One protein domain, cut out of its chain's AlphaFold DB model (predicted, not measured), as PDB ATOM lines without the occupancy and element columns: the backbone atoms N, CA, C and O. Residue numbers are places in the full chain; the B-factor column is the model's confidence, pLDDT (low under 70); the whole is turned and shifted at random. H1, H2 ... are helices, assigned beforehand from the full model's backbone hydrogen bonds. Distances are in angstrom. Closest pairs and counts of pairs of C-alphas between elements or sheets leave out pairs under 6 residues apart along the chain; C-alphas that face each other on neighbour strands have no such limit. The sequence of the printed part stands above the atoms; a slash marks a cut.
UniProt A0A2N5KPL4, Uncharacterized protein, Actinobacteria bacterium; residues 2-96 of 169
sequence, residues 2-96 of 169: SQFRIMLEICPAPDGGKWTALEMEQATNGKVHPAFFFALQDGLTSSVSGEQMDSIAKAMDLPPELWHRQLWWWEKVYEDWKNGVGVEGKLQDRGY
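This is residues 2 to 96 of the 169 residues of an uncharacterized protein of Actinobacteria bacterium (UniProt A0A2N5KPL4). Look for a rounded cluster of seven short helices in which H1 lies nearest the middle with the longest, H6, side by side with it, while on the far side of H1 from H6 the helices H3 and H2 meet at their first residues, Pro 34 and Ala 21, and make a corner. H4 meets H2 at a second corner, where their last residues, Ala 59 and Ala 27, come together; H5 packs on H4, and the chain then folds back to H6, with small H7 near H5 and H6. The printed part has 95 residues, with seven named helices in the order H1 to H7 and no named strand; the class is all helix, and the helix packing is mostly crossed. It is compact, with a radius of gyration of the C-alphas of 12.5 A and spans of 33 by 26 by 23 A.

Start at H6, residues 71 to 82, which touches H1, residues 3 to 10, at a shallow tilt of 15 degrees, the same way; the closest C-alphas are those of Gln 3 and Leu 71, 5.9 A apart. From H1 go to H3, residues 34 to 41: they touch, about perpendicular at 89 degrees, with the C-alphas of Arg 5 and Gln 41 closest at 5.0 A. H3 touches H2, residues 21 to 27, about perpendicular at 78 degrees, closest at the C-alphas of Ala 21 and Pro 34, 4.8 A. H2 touches H4, residues 50 to 59, about perpendicular at 89 degrees, closest at the C-alphas of Ala 27 and Ala 59, 5.5 A. H4 touches H5, residues 64 to 68, closest at the C-alphas of Ala 57 and Pro 64, 5.1 A. H7, residues 88 to 91, is close to H6 but not clearly touching, with the closest C-alphas, Val 77 and Lys 90, 7.7 A apart; the same holds for H5 and H7, at Leu 66 and Leu 91, 7.6 A. H1 and H4 are apart, and H1 and H5 only just, at 8.4 A. In H1, H2, H3, H4 and H6 every O i to N i+4 pair is within hydrogen-bond range; in H5 it is 0 of 1, beside 2 of 2 O i to N i+3 pairs, and H7 is too short for an O i to N i+4 pair.

Find C-alpha 71 at (27.842, 2.881, -48.702); from there H6 runs 16.3 A to C-alpha 82. H1 begins at C-alpha 3, at (29.302, 0.106, -43.740), and is 10.8 A long. H2 spans 10.0 A, H3 10.4 A, H4 14.1 A and H5 7.9 A. H7 spans 5.0 A and ends at C-alpha 91, at (41.092, 5.614, -45.479).

The two C-alphas farthest apart are those of Gly 30 and Asn 83, 34.3 A. Residues 2 to 96 run without a cut, and no link is long; those from H4 to H5, H5 to H6 and H6 to H7 are tight. The mean pLDDT of the printed part is 90.4, and no printed residue is under 70.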
ATOM      1  N   SER A   2      26.902  -4.103 -44.615       89.38
ATOM      2  CA  SER A   2      26.820  -2.843 -43.833       89.38
ATOM      3  C   SER A   2      28.154  -2.084 -43.862       89.38
ATOM      4  O   SER A   2      29.218  -2.706 -43.897       89.38
ATOM      5  N   GLN A   3      28.107  -0.747 -43.815       91.00
ATOM      6  CA  GLN A   3      29.302   0.106 -43.740       91.00
ATOM      7  C   GLN A   3      30.197  -0.285 -42.560       91.00
ATOM      8  O   GLN A   3      31.403  -0.452 -42.718       91.00
ATOM      9  N   PHE A   4      29.603  -0.495 -41.383       94.31
ATOM     10  CA  PHE A   4      30.360  -0.891 -40.201       94.31
ATOM     11  C   PHE A   4      31.039  -2.251 -40.393       94.31
ATOM     12  O   PHE A   4      32.198  -2.419 -40.036       94.31
ATOM     13  N   ARG A   5      30.370  -3.214 -41.035       94.88
ATOM     14  CA  ARG A   5      30.978  -4.511 -41.349       94.88
ATOM     15  C   ARG A   5      32.154  -4.394 -42.316       94.88
ATOM     16  O   ARG A   5      33.127  -5.116 -42.140       94.88
ATOM     17  N   ILE A   6      32.081  -3.491 -43.292       94.69
ATOM     18  CA  ILE A   6      33.213  -3.191 -44.177       94.69
ATOM     19  C   ILE A   6      34.392  -2.658 -43.365       94.69
ATOM     20  O   ILE A   6      35.493  -3.190 -43.483       94.69
ATOM     21  N   MET A   7      34.151  -1.670 -42.498       94.81
ATOM     22  CA  MET A   7      35.186  -1.097 -41.633       94.81
ATOM     23  C   MET A   7      35.865  -2.166 -40.768       94.81
ATOM     24  O   MET A   7      37.086  -2.188 -40.689       94.81
ATOM     25  N   LEU A   8      35.100  -3.089 -40.174       95.44
ATOM     26  CA  LEU A   8      35.651  -4.169 -39.343       95.44
ATOM     27  C   LEU A   8      36.555  -5.150 -40.110       95.44
ATOM     28  O   LEU A   8      37.396  -5.797 -39.489       95.44
ATOM     29  N   GLU A   9      36.362  -5.313 -41.422       94.62
ATOM     30  CA  GLU A   9      37.200  -6.197 -42.244       94.62
ATOM     31  C   GLU A   9      38.473  -5.494 -42.733       94.62
ATOM     32  O   GLU A   9      39.531  -6.118 -42.765       94.62
ATOM     33  N   ILE A  10      38.390  -4.209 -43.095       94.44
ATOM     34  CA  ILE A  10      39.527  -3.467 -43.669       94.44
ATOM     35  C   ILE A  10      40.401  -2.779 -42.612       94.44
ATOM     36  O   ILE A  10      41.593  -2.589 -42.845       94.44
ATOM     37  N   CYS A  11      39.831  -2.419 -41.458       93.56
ATOM     38  CA  CYS A  11      40.539  -1.785 -40.348       93.56
ATOM     39  C   CYS A  11      40.771  -2.817 -39.234       93.56
ATOM     40  O   CYS A  11      39.837  -3.116 -38.481       93.56
ATOM     41  N   PRO A  12      41.990  -3.370 -39.097       92.00
ATOM     42  CA  PRO A  12      42.278  -4.342 -38.049       92.00
ATOM     43  C   PRO A  12      42.154  -3.717 -36.655       92.00
ATOM     44  O   PRO A  12      42.272  -2.502 -36.476       92.00
ATOM     45  N   ALA A  13      41.929  -4.563 -35.654       92.88
ATOM     46  CA  ALA A  13      42.021  -4.157 -34.257       92.88
ATOM     47  C   ALA A  13      43.471  -3.759 -33.898       92.88
ATOM     48  O   ALA A  13      44.403  -4.109 -34.629       92.88
ATOM     49  N   PRO A  14      43.706  -3.040 -32.781       88.31
ATOM     50  CA  PRO A  14      45.047  -2.571 -32.408       88.31
ATOM     51  C   PRO A  14      46.100  -3.678 -32.242       88.31
ATOM     52  O   PRO A  14      47.296  -3.412 -32.332       88.31
ATOM     53  N   ASP A  15      45.671  -4.915 -31.995       89.62
ATOM     54  CA  ASP A  15      46.523  -6.104 -31.914       89.62
ATOM     55  C   ASP A  15      46.800  -6.760 -33.286       89.62
ATOM     56  O   ASP A  15      47.518  -7.757 -33.367       89.62
ATOM     57  N   GLY A  16      46.254  -6.196 -34.369       87.62
ATOM     58  CA  GLY A  16      46.301  -6.730 -35.730       87.62
ATOM     59  C   GLY A  16      45.219  -7.773 -36.034       87.62
ATOM     60  O   GLY A  16      45.207  -8.329 -37.133       87.62
ATOM     61  N   GLY A  17      44.336  -8.065 -35.076       91.88
ATOM     62  CA  GLY A  17      43.267  -9.051 -35.184       91.88
ATOM     63  C   GLY A  17      41.950  -8.491 -35.724       91.88
ATOM     64  O   GLY A  17      41.878  -7.405 -36.302       91.88
ATOM     65  N   LYS A  18      40.876  -9.266 -35.530       94.50
ATOM     66  CA  LYS A  18      39.505  -8.826 -35.813       94.50
ATOM     67  C   LYS A  18      38.919  -8.164 -34.577       94.50
ATOM     68  O   LYS A  18      38.977  -8.741 -33.499       94.50
ATOM     69  N   TRP A  19      38.257  -7.032 -34.776       96.81
ATOM     70  CA  TRP A  19      37.494  -6.368 -33.729       96.81
ATOM     71  C   TRP A  19      36.425  -7.280 -33.126       96.81
ATOM     72  O   TRP A  19      35.540  -7.788 -33.822       96.81
ATOM     73  N   THR A  20      36.464  -7.416 -31.809       95.94
ATOM     74  CA  THR A  20      35.370  -7.967 -31.015       95.94
ATOM     75  C   THR A  20      34.493  -6.855 -30.447       95.94
ATOM     76  O   THR A  20      34.905  -5.703 -30.285       95.94
ATOM     77  N   ALA A  21      33.268  -7.217 -30.070       96.56
ATOM     78  CA  ALA A  21      32.345  -6.305 -29.408       96.56
ATOM     79  C   ALA A  21      32.919  -5.717 -28.101       96.56
ATOM     80  O   ALA A  21      32.674  -4.555 -27.793       96.56
ATOM     81  N   LEU A  22      33.698  -6.509 -27.351       96.12
ATOM     82  CA  LEU A  22      34.308  -6.088 -26.087       96.12
ATOM     83  C   LEU A  22      35.475  -5.116 -26.308       96.12
ATOM     84  O   LEU A  22      35.596  -4.129 -25.589       96.12
ATOM     85  N   GLU A  23      36.319  -5.370 -27.307       96.50
ATOM     86  CA  GLU A  23      37.410  -4.456 -27.661       96.50
ATOM     87  C   GLU A  23      36.868  -3.123 -28.163       96.50
ATOM     88  O   GLU A  23      37.368  -2.074 -27.765       96.50
ATOM     89  N   MET A  24      35.810  -3.148 -28.981       96.94
ATOM     90  CA  MET A  24      35.160  -1.924 -29.443       96.94
ATOM     91  C   MET A  24      34.572  -1.132 -28.273       96.94
ATOM     92  O   MET A  24      34.745   0.083 -28.189       96.94
ATOM     93  N   GLU A  25      33.912  -1.806 -27.331       97.06
ATOM     94  CA  GLU A  25      33.396  -1.166 -26.123       97.06
ATOM     95  C   GLU A  25      34.511  -0.495 -25.318       97.06
ATOM     96  O   GLU A  25      34.387   0.668 -24.934       97.06
ATOM     97  N   GLN A  26      35.630  -1.190 -25.108       96.25
ATOM     98  CA  GLN A  26      36.781  -0.649 -24.388       96.25
ATOM     99  C   GLN A  26      37.409   0.540 -25.124       96.25
ATOM    100  O   GLN A  26      37.630   1.590 -24.519       96.25
ATOM    101  N   ALA A  27      37.647   0.408 -26.431       96.19
ATOM    102  CA  ALA A  27      38.259   1.448 -27.255       96.19
ATOM    103  C   ALA A  27      37.383   2.707 -27.361       96.19
ATOM    104  O   ALA A  27      37.896   3.823 -27.448       96.19
ATOM    105  N   THR A  28      36.061   2.539 -27.295       96.19
ATOM    106  CA  THR A  28      35.080   3.633 -27.339       96.19
ATOM    107  C   THR A  28      34.645   4.107 -25.948       96.19
ATOM    108  O   THR A  28      33.728   4.919 -25.841       96.19
ATOM    109  N   ASN A  29      35.277   3.622 -24.870       95.25
ATOM    110  CA  ASN A  29      34.928   3.944 -23.481       95.25
ATOM    111  C   ASN A  29      33.423   3.751 -23.178       95.25
ATOM    112  O   ASN A  29      32.766   4.612 -22.587       95.25
ATOM    113  N   GLY A  30      32.862   2.635 -23.645       95.25
ATOM    114  CA  GLY A  30      31.472   2.237 -23.423       95.25
ATOM    115  C   GLY A  30      30.444   2.891 -24.351       95.25
ATOM    116  O   GLY A  30      29.253   2.609 -24.227       95.25
ATOM    117  N   LYS A  31      30.855   3.756 -25.288       95.62
ATOM    118  CA  LYS A  31      29.924   4.414 -26.226       95.62
ATOM    119  C   LYS A  31      29.311   3.440 -27.236       95.62
ATOM    120  O   LYS A  31      28.186   3.659 -27.692       95.62
ATOM    121  N   VAL A  32      30.023   2.355 -27.538       95.81
ATOM    122  CA  VAL A  32      29.547   1.239 -28.361       95.81
ATOM    123  C   VAL A  32      29.510  -0.025 -27.504       95.81
ATOM    124  O   VAL A  32      30.469  -0.785 -27.450       95.81
ATOM    125  N   HIS A  33      28.395  -0.250 -26.812       96.38
ATOM    126  CA  HIS A  33      28.188  -1.471 -26.024       96.38
ATOM    127  C   HIS A  33      27.943  -2.681 -26.955       96.38
ATOM    128  O   HIS A  33      27.359  -2.505 -28.030       96.38
ATOM    129  N   PRO A  34      28.276  -3.925 -26.554       97.19
ATOM    130  CA  PRO A  34      28.157  -5.111 -27.399       97.19
ATOM    131  C   PRO A  34      26.856  -5.307 -28.190       97.19
ATOM    132  O   PRO A  34      26.898  -5.697 -29.352       97.19
ATOM    133  N   ALA A  35      25.692  -5.012 -27.606       95.31
ATOM    134  CA  ALA A  35      24.420  -5.137 -28.321       95.31
ATOM    135  C   ALA A  35      24.320  -4.159 -29.506       95.31
ATOM    136  O   ALA A  35      23.820  -4.521 -30.570       95.31
ATOM    137  N   PHE A  36      24.831  -2.937 -29.336       95.31
ATOM    138  CA  PHE A  36      24.870  -1.934 -30.395       95.31
ATOM    139  C   PHE A  36      25.896  -2.301 -31.471       95.31
ATOM    140  O   PHE A  36      25.603  -2.165 -32.654       95.31
ATOM    141  N   PHE A  37      27.050  -2.851 -31.076       96.69
ATOM    142  CA  PHE A  37      28.048  -3.382 -32.009       96.69
ATOM    143  C   PHE A  37      27.443  -4.406 -32.979       96.69
ATOM    144  O   PHE A  37      27.567  -4.247 -34.192       96.69
ATOM    145  N   PHE A  38      26.749  -5.426 -32.462       95.88
ATOM    146  CA  PHE A  38      26.132  -6.447 -33.314       95.88
ATOM    147  C   PHE A  38      25.006  -5.869 -34.173       95.88
ATOM    148  O   PHE A  38      24.925  -6.176 -35.358       95.88
ATOM    149  N   ALA A  39      24.195  -4.958 -33.625       94.00
ATOM    150  CA  ALA A  39      23.163  -4.279 -34.404       94.00
ATOM    151  C   ALA A  39      23.746  -3.481 -35.589       94.00
ATOM    152  O   ALA A  39      23.168  -3.503 -36.674       94.00
ATOM    153  N   LEU A  40      24.893  -2.815 -35.414       93.69
ATOM    154  CA  LEU A  40      25.605  -2.134 -36.502       93.69
ATOM    155  C   LEU A  40      26.215  -3.125 -37.502       93.69
ATOM    156  O   LEU A  40      26.122  -2.938 -38.718       93.69
ATOM    157  N   GLN A  41      26.838  -4.192 -37.000       93.94
ATOM    158  CA  GLN A  41      27.491  -5.206 -37.826       93.94
ATOM    159  C   GLN A  41      26.491  -5.912 -38.747       93.94
ATOM    160  O   GLN A  41      26.772  -6.109 -39.931       93.94
ATOM    161  N   ASP A  42      25.308  -6.221 -38.223       91.38
ATOM    162  CA  ASP A  42      24.229  -6.873 -38.961       91.38
ATOM    163  C   ASP A  42      23.401  -5.886 -39.799       91.38
ATOM    164  O   ASP A  42      22.549  -6.302 -40.583       91.38
ATOM    165  N   GLY A  43      23.652  -4.577 -39.670       88.88
ATOM    166  CA  GLY A  43      22.902  -3.534 -40.371       88.88
ATOM    167  C   GLY A  43      21.468  -3.356 -39.861       88.88
ATOM    168  O   GLY A  43      20.638  -2.787 -40.561       88.88
ATOM    169  N   LEU A  44      21.169  -3.825 -38.645       87.75
ATOM    170  CA  LEU A  44      19.872  -3.641 -37.982       87.75
ATOM    171  C   LEU A  44      19.644  -2.189 -37.542       87.75
ATOM    172  O   LEU A  44      18.504  -1.779 -37.331       87.75
ATOM    173  N   THR A  45      20.719  -1.411 -37.396       85.69
ATOM    174  CA  THR A  45      20.666   0.038 -37.208       85.69
ATOM    175  C   THR A  45      21.744   0.716 -38.044       85.69
ATOM    176  O   THR A  45      22.884   0.261 -38.089       85.69
ATOM    177  N   SER A  46      21.383   1.819 -38.692       75.25
ATOM    178  CA  SER A  46      22.303   2.771 -39.330       75.25
ATOM    179  C   SER A  46      22.367   4.100 -38.569       75.25
ATOM    180  O   SER A  46      23.247   4.922 -38.820       75.25
ATOM    181  N   SER A  47      21.455   4.303 -37.612       78.50
ATOM    182  CA  SER A  47      21.397   5.510 -36.797       78.50
ATOM    183  C   SER A  47      22.466   5.442 -35.710       78.50
ATOM    184  O   SER A  47      22.367   4.659 -34.761       78.50
ATOM    185  N   VAL A  48      23.510   6.245 -35.889       85.50
ATOM    186  CA  VAL A  48      24.636   6.407 -34.966       85.50
ATOM    187  C   VAL A  48      24.697   7.880 -34.587       85.50
ATOM    188  O   VAL A  48      24.552   8.743 -35.450       85.50
ATOM    189  N   SER A  49      24.859   8.202 -33.305       89.88
ATOM    190  CA  SER A  49      25.020   9.603 -32.902       89.88
ATOM    191  C   SER A  49      26.399  10.130 -33.309       89.88
ATOM    192  O   SER A  49      27.344   9.350 -33.407       89.88
ATOM    193  N   GLY A  50      26.553  11.447 -33.479       89.44
ATOM    194  CA  GLY A  50      27.864  12.036 -33.797       89.44
ATOM    195  C   GLY A  50      28.957  11.627 -32.799       89.44
ATOM    196  O   GLY A  50      30.039  11.224 -33.200       89.44
ATOM    197  N   GLU A  51      28.639  11.579 -31.501       91.56
ATOM    198  CA  GLU A  51      29.589  11.133 -30.469       91.56
ATOM    199  C   GLU A  51      30.006   9.659 -30.643       91.56
ATOM    200  O   GLU A  51      31.161   9.296 -30.402       91.56
ATOM    201  N   GLN A  52      29.078   8.792 -31.057       93.19
ATOM    202  CA  GLN A  52      29.381   7.391 -31.343       93.19
ATOM    203  C   GLN A  52      30.207   7.249 -32.624       93.19
ATOM    204  O   GLN A  52      31.162   6.476 -32.623       93.19
ATOM    205  N   MET A  53      29.885   8.011 -33.677       92.94
ATOM    206  CA  MET A  53      30.662   8.047 -34.922       92.94
ATOM    207  C   MET A  53      32.110   8.459 -34.636       92.94
ATOM    208  O   MET A  53      33.029   7.727 -34.992       92.94
ATOM    209  N   ASP A  54      32.306   9.560 -33.905       92.94
ATOM    210  CA  ASP A  54      33.627  10.063 -33.519       92.94
ATOM    211  C   ASP A  54      34.410   9.035 -32.697       92.94
ATOM    212  O   ASP A  54      35.608   8.832 -32.903       92.94
ATOM    213  N   SER A  55      33.733   8.360 -31.765       95.62
ATOM    214  CA  SER A  55      34.356   7.340 -30.918       95.62
ATOM    215  C   SER A  55      34.810   6.129 -31.732       95.62
ATOM    216  O   SER A  55      35.920   5.644 -31.520       95.62
ATOM    217  N   ILE A  56      33.981   5.655 -32.670       95.06
ATOM    218  CA  ILE A  56      34.323   4.536 -33.560       95.06
ATOM    219  C   ILE A  56      35.469   4.930 -34.491       95.06
ATOM    220  O   ILE A  56      36.458   4.205 -34.577       95.06
ATOM    221  N   ALA A  57      35.363   6.085 -35.150       93.88
ATOM    222  CA  ALA A  57      36.379   6.577 -36.074       93.88
ATOM    223  C   ALA A  57      37.736   6.705 -35.374       93.88
ATOM    224  O   ALA A  57      38.737   6.181 -35.854       93.88
ATOM    225  N   LYS A  58      37.756   7.281 -34.168       93.94
ATOM    226  CA  LYS A  58      38.962   7.366 -33.340       93.94
ATOM    227  C   LYS A  58      39.514   5.994 -32.945       93.94
ATOM    228  O   LYS A  58      40.727   5.813 -32.968       93.94
ATOM    229  N   ALA A  59      38.655   5.049 -32.561       95.44
ATOM    230  CA  ALA A  59      39.076   3.695 -32.196       95.44
ATOM    231  C   ALA A  59      39.735   2.956 -33.373       95.44
ATOM    232  O   ALA A  59      40.676   2.195 -33.162       95.44
ATOM    233  N   MET A  60      39.268   3.211 -34.597       94.81
ATOM    234  CA  MET A  60      39.767   2.605 -35.836       94.81
ATOM    235  C   MET A  60      40.852   3.429 -36.553       94.81
ATOM    236  O   MET A  60      41.260   3.049 -37.646       94.81
ATOM    237  N   ASP A  61      41.304   4.544 -35.968       92.62
ATOM    238  CA  ASP A  61      42.244   5.499 -36.582       92.62
ATOM    239  C   ASP A  61      41.794   6.035 -37.960       92.62
ATOM    240  O   ASP A  61      42.578   6.199 -38.896       92.62
ATOM    241  N   LEU A  62      40.494   6.319 -38.084       93.25
ATOM    242  CA  LEU A  62      39.868   6.905 -39.266       93.25
ATOM    243  C   LEU A  62      39.472   8.373 -39.019       93.25
ATOM    244  O   LEU A  62      39.075   8.732 -37.906       93.25
ATOM    245  N   PRO A  63      39.498   9.231 -40.056       92.00
ATOM    246  CA  PRO A  63      38.816  10.521 -40.025       92.00
ATOM    247  C   PRO A  63      37.302  10.333 -39.790       92.00
ATOM    248  O   PRO A  63      36.680   9.556 -40.525       92.00
ATOM    249  N   PRO A  64      36.681  11.026 -38.816       89.31
ATOM    250  CA  PRO A  64      35.242  10.921 -38.556       89.31
ATOM    251  C   PRO A  64      34.376  11.246 -39.773       89.31
ATOM    252  O   PRO A  64      33.334  10.628 -39.982       89.31
ATOM    253  N   GLU A  65      34.839  12.159 -40.628       85.25
ATOM    254  CA  GLU A  65      34.138  12.577 -41.836       85.25
ATOM    255  C   GLU A  65      33.899  11.400 -42.787       85.25
ATOM    256  O   GLU A  65      32.866  11.358 -43.455       85.25
ATOM    257  N   LEU A  66      34.797  10.402 -42.813       87.50
ATOM    258  CA  LEU A  66      34.621   9.217 -43.650       87.50
ATOM    259  C   LEU A  66      33.373   8.417 -43.278       87.50
ATOM    260  O   LEU A  66      32.810   7.749 -44.144       87.50
ATOM    261  N   TRP A  67      32.883   8.514 -42.039       86.69
ATOM    262  CA  TRP A  67      31.626   7.872 -41.656       86.69
ATOM    263  C   TRP A  67      30.450   8.346 -42.520       86.69
ATOM    264  O   TRP A  67      29.529   7.580 -42.783       86.69
ATOM    265  N   HIS A  68      30.497   9.588 -43.006       83.12
ATOM    266  CA  HIS A  68      29.477  10.170 -43.877       83.12
ATOM    267  C   HIS A  68      29.686   9.847 -45.363       83.12
ATOM    268  O   HIS A  68      29.004  10.414 -46.220       83.12
ATOM    269  N   ARG A  69      30.656   8.995 -45.711       82.25
ATOM    270  CA  ARG A  69      30.768   8.453 -47.067       82.25
ATOM    271  C   ARG A  69      29.585   7.535 -47.336       82.25
ATOM    272  O   ARG A  69      29.152   6.784 -46.469       82.25
ATOM    273  N   GLN A  70      29.103   7.581 -48.568       78.88
ATOM    274  CA  GLN A  70      28.037   6.700 -49.024       78.88
ATOM    275  C   GLN A  70      28.484   5.234 -48.995       78.88
ATOM    276  O   GLN A  70      29.668   4.936 -49.175       78.88
ATOM    277  N   LEU A  71      27.536   4.311 -48.810       81.00
ATOM    278  CA  LEU A  71      27.842   2.881 -48.702       81.00
ATOM    279  C   LEU A  71      28.596   2.343 -49.928       81.00
ATOM    280  O   LEU A  71      29.546   1.585 -49.757       81.00
ATOM    281  N   TRP A  72      28.239   2.783 -51.137       75.88
ATOM    282  CA  TRP A  72      28.919   2.370 -52.370       75.88
ATOM    283  C   TRP A  72      30.422   2.692 -52.350       75.88
ATOM    284  O   TRP A  72      31.228   1.931 -52.880       75.88
ATOM    285  N   TRP A  73      30.834   3.783 -51.689       82.62
ATOM    286  CA  TRP A  73      32.249   4.146 -51.568       82.62
ATOM    287  C   TRP A  73      32.983   3.140 -50.686       82.62
ATOM    288  O   TRP A  73      34.071   2.682 -51.031       82.62
ATOM    289  N   TRP A  74      32.361   2.748 -49.573       86.81
ATOM    290  CA  TRP A  74      32.882   1.704 -48.695       86.81
ATOM    291  C   TRP A  74      32.939   0.351 -49.400       86.81
ATOM    292  O   TRP A  74      33.937  -0.355 -49.277       86.81
ATOM    293  N   GLU A  75      31.907  -0.005 -50.164       85.31
ATOM    294  CA  GLU A  75      31.889  -1.243 -50.948       85.31
ATOM    295  C   GLU A  75      33.015  -1.245 -51.981       85.31
ATOM    296  O   GLU A  75      33.731  -2.239 -52.101       85.31
ATOM    297  N   LYS A  76      33.276  -0.103 -52.625       81.94
ATOM    298  CA  LYS A  76      34.387   0.019 -53.563       81.94
ATOM    299  C   LYS A  76      35.758  -0.086 -52.901       81.94
ATOM    300  O   LYS A  76      36.633  -0.790 -53.400       81.94
ATOM    301  N   VAL A  77      35.950   0.576 -51.760       87.88
ATOM    302  CA  VAL A  77      37.174   0.446 -50.951       87.88
ATOM    303  C   VAL A  77      37.382  -1.007 -50.522       87.88
ATOM    304  O   VAL A  77      38.499  -1.515 -50.582       87.88
ATOM    305  N   TYR A  78      36.312  -1.699 -50.137       92.38
ATOM    306  CA  TYR A  78      36.369  -3.109 -49.779       92.38
ATOM    307  C   TYR A  78      36.761  -4.003 -50.963       92.38
ATOM    308  O   TYR A  78      37.578  -4.908 -50.794       92.38
ATOM    309  N   GLU A  79      36.218  -3.759 -52.158       86.69
ATOM    310  CA  GLU A  79      36.623  -4.468 -53.376       86.69
ATOM    311  C   GLU A  79      38.108  -4.277 -53.684       86.69
ATOM    312  O   GLU A  79      38.813  -5.257 -53.929       86.69
ATOM    313  N   ASP A  80      38.583  -3.033 -53.651       86.19
ATOM    314  CA  ASP A  80      39.984  -2.690 -53.892       86.19
ATOM    315  C   ASP A  80      40.899  -3.413 -52.891       86.19
ATOM    316  O   ASP A  80      41.819  -4.125 -53.301       86.19
ATOM    317  N   TRP A  81      40.585  -3.328 -51.594       94.88
ATOM    318  CA  TRP A  81      41.307  -4.031 -50.529       94.88
ATOM    319  C   TRP A  81      41.322  -5.549 -50.747       94.88
ATOM    320  O   TRP A  81      42.378  -6.183 -50.692       94.88
ATOM    321  N   LYS A  82      40.167  -6.143 -51.069       93.50
ATOM    322  CA  LYS A  82      40.031  -7.583 -51.335       93.50
ATOM    323  C   LYS A  82      40.856  -8.027 -52.547       93.50
ATOM    324  O   LYS A  82      41.347  -9.155 -52.572       93.50
ATOM    325  N   ASN A  83      41.020  -7.150 -53.534       91.06
ATOM    326  CA  ASN A  83      41.842  -7.377 -54.722       91.06
ATOM    327  C   ASN A  83      43.335  -7.062 -54.496       91.06
ATOM    328  O   ASN A  83      44.128  -7.181 -55.430       91.06
ATOM    329  N   GLY A  84      43.736  -6.682 -53.278       90.81
ATOM    330  CA  GLY A  84      45.121  -6.360 -52.927       90.81
ATOM    331  C   GLY A  84      45.583  -4.981 -53.401       90.81
ATOM    332  O   GLY A  84      46.786  -4.720 -53.445       90.81
ATOM    333  N   VAL A  85      44.654  -4.100 -53.775       88.69
ATOM    334  CA  VAL A  85      44.941  -2.696 -54.080       88.69
ATOM    335  C   VAL A  85      45.074  -1.939 -52.757       88.69
ATOM    336  O   VAL A  85      44.248  -2.098 -51.863       88.69
ATOM    337  N   GLY A  86      46.117  -1.114 -52.622       86.00
ATOM    338  CA  GLY A  86      46.321  -0.290 -51.426       86.00
ATOM    339  C   GLY A  86      45.199   0.736 -51.250       86.00
ATOM    340  O   GLY A  86      44.874   1.478 -52.181       86.00
ATOM    341  N   VAL A  87      44.613   0.785 -50.053       90.56
ATOM    342  CA  VAL A  87      43.465   1.650 -49.713       90.56
ATOM    343  C   VAL A  87      43.777   2.651 -48.602       90.56
ATOM    344  O   VAL A  87      42.951   3.505 -48.296       90.56
ATOM    345  N   GLU A  88      44.977   2.605 -48.024       89.25
ATOM    346  CA  GLU A  88      45.378   3.396 -46.857       89.25
ATOM    347  C   GLU A  88      45.239   4.898 -47.120       89.25
ATOM    348  O   GLU A  88      44.738   5.634 -46.276       89.25
ATOM    349  N   GLY A  89      45.601   5.351 -48.325       85.88
ATOM    350  CA  GLY A  89      45.418   6.748 -48.727       85.88
ATOM    351  C   GLY A  89      43.948   7.179 -48.745       85.88
ATOM    352  O   GLY A  89      43.636   8.289 -48.327       85.88
ATOM    353  N   LYS A  90      43.038   6.285 -49.156       85.88
ATOM    354  CA  LYS A  90      41.585   6.537 -49.179       85.88
ATOM    355  C   LYS A  90      41.008   6.574 -47.761       85.88
ATOM    356  O   LYS A  90      40.159   7.408 -47.464       85.88
ATOM    357  N   LEU A  91      41.495   5.692 -46.887       89.81
ATOM    358  CA  LEU A  91      41.092   5.614 -45.479       89.81
ATOM    359  C   LEU A  91      41.632   6.767 -44.620       89.81
ATOM    360  O   LEU A  91      41.135   6.990 -43.522       89.81
ATOM    361  N   GLN A  92      42.617   7.518 -45.116       90.06
ATOM    362  CA  GLN A  92      43.204   8.674 -44.431       90.06
ATOM    363  C   GLN A  92      42.805  10.018 -45.060       90.06
ATOM    364  O   GLN A  92      43.392  11.054 -44.736       90.06
ATOM    365  N   ASP A  93      41.795  10.031 -45.935       82.06
ATOM    366  CA  ASP A  93      41.303  11.258 -46.558       82.06
ATOM    367  C   ASP A  93      40.557  12.153 -45.553       82.06
ATOM    368  O   ASP A  93      39.348  12.056 -45.348       82.06
ATOM    369  N   ARG A  94      41.311  13.076 -44.952       79.00
ATOM    370  CA  ARG A  94      40.808  14.164 -44.094       79.00
ATOM    371  C   ARG A  94      40.275  15.357 -44.888       79.00
ATOM    372  O   ARG A  94      39.808  16.329 -44.305       79.00
ATOM    373  N   GLY A  95      40.433  15.336 -46.210       71.81
ATOM    374  CA  GLY A  95      39.950  16.366 -47.116       71.81
ATOM    375  C   GLY A  95      38.497  16.164 -47.531       71.81
ATOM    376  O   GLY A  95      37.951  17.045 -48.207       71.81
ATOM    377  N   TYR A  96      37.879  15.044 -47.147       71.69
ATOM    378  CA  TYR A  96      36.472  14.805 -47.407       71.69
ATOM    379  C   TYR A  96      35.605  15.820 -46.669       71.69
ATOM    380  O   TYR A  96      35.559  15.870 -45.444       71.69
TER     381      TYR A  96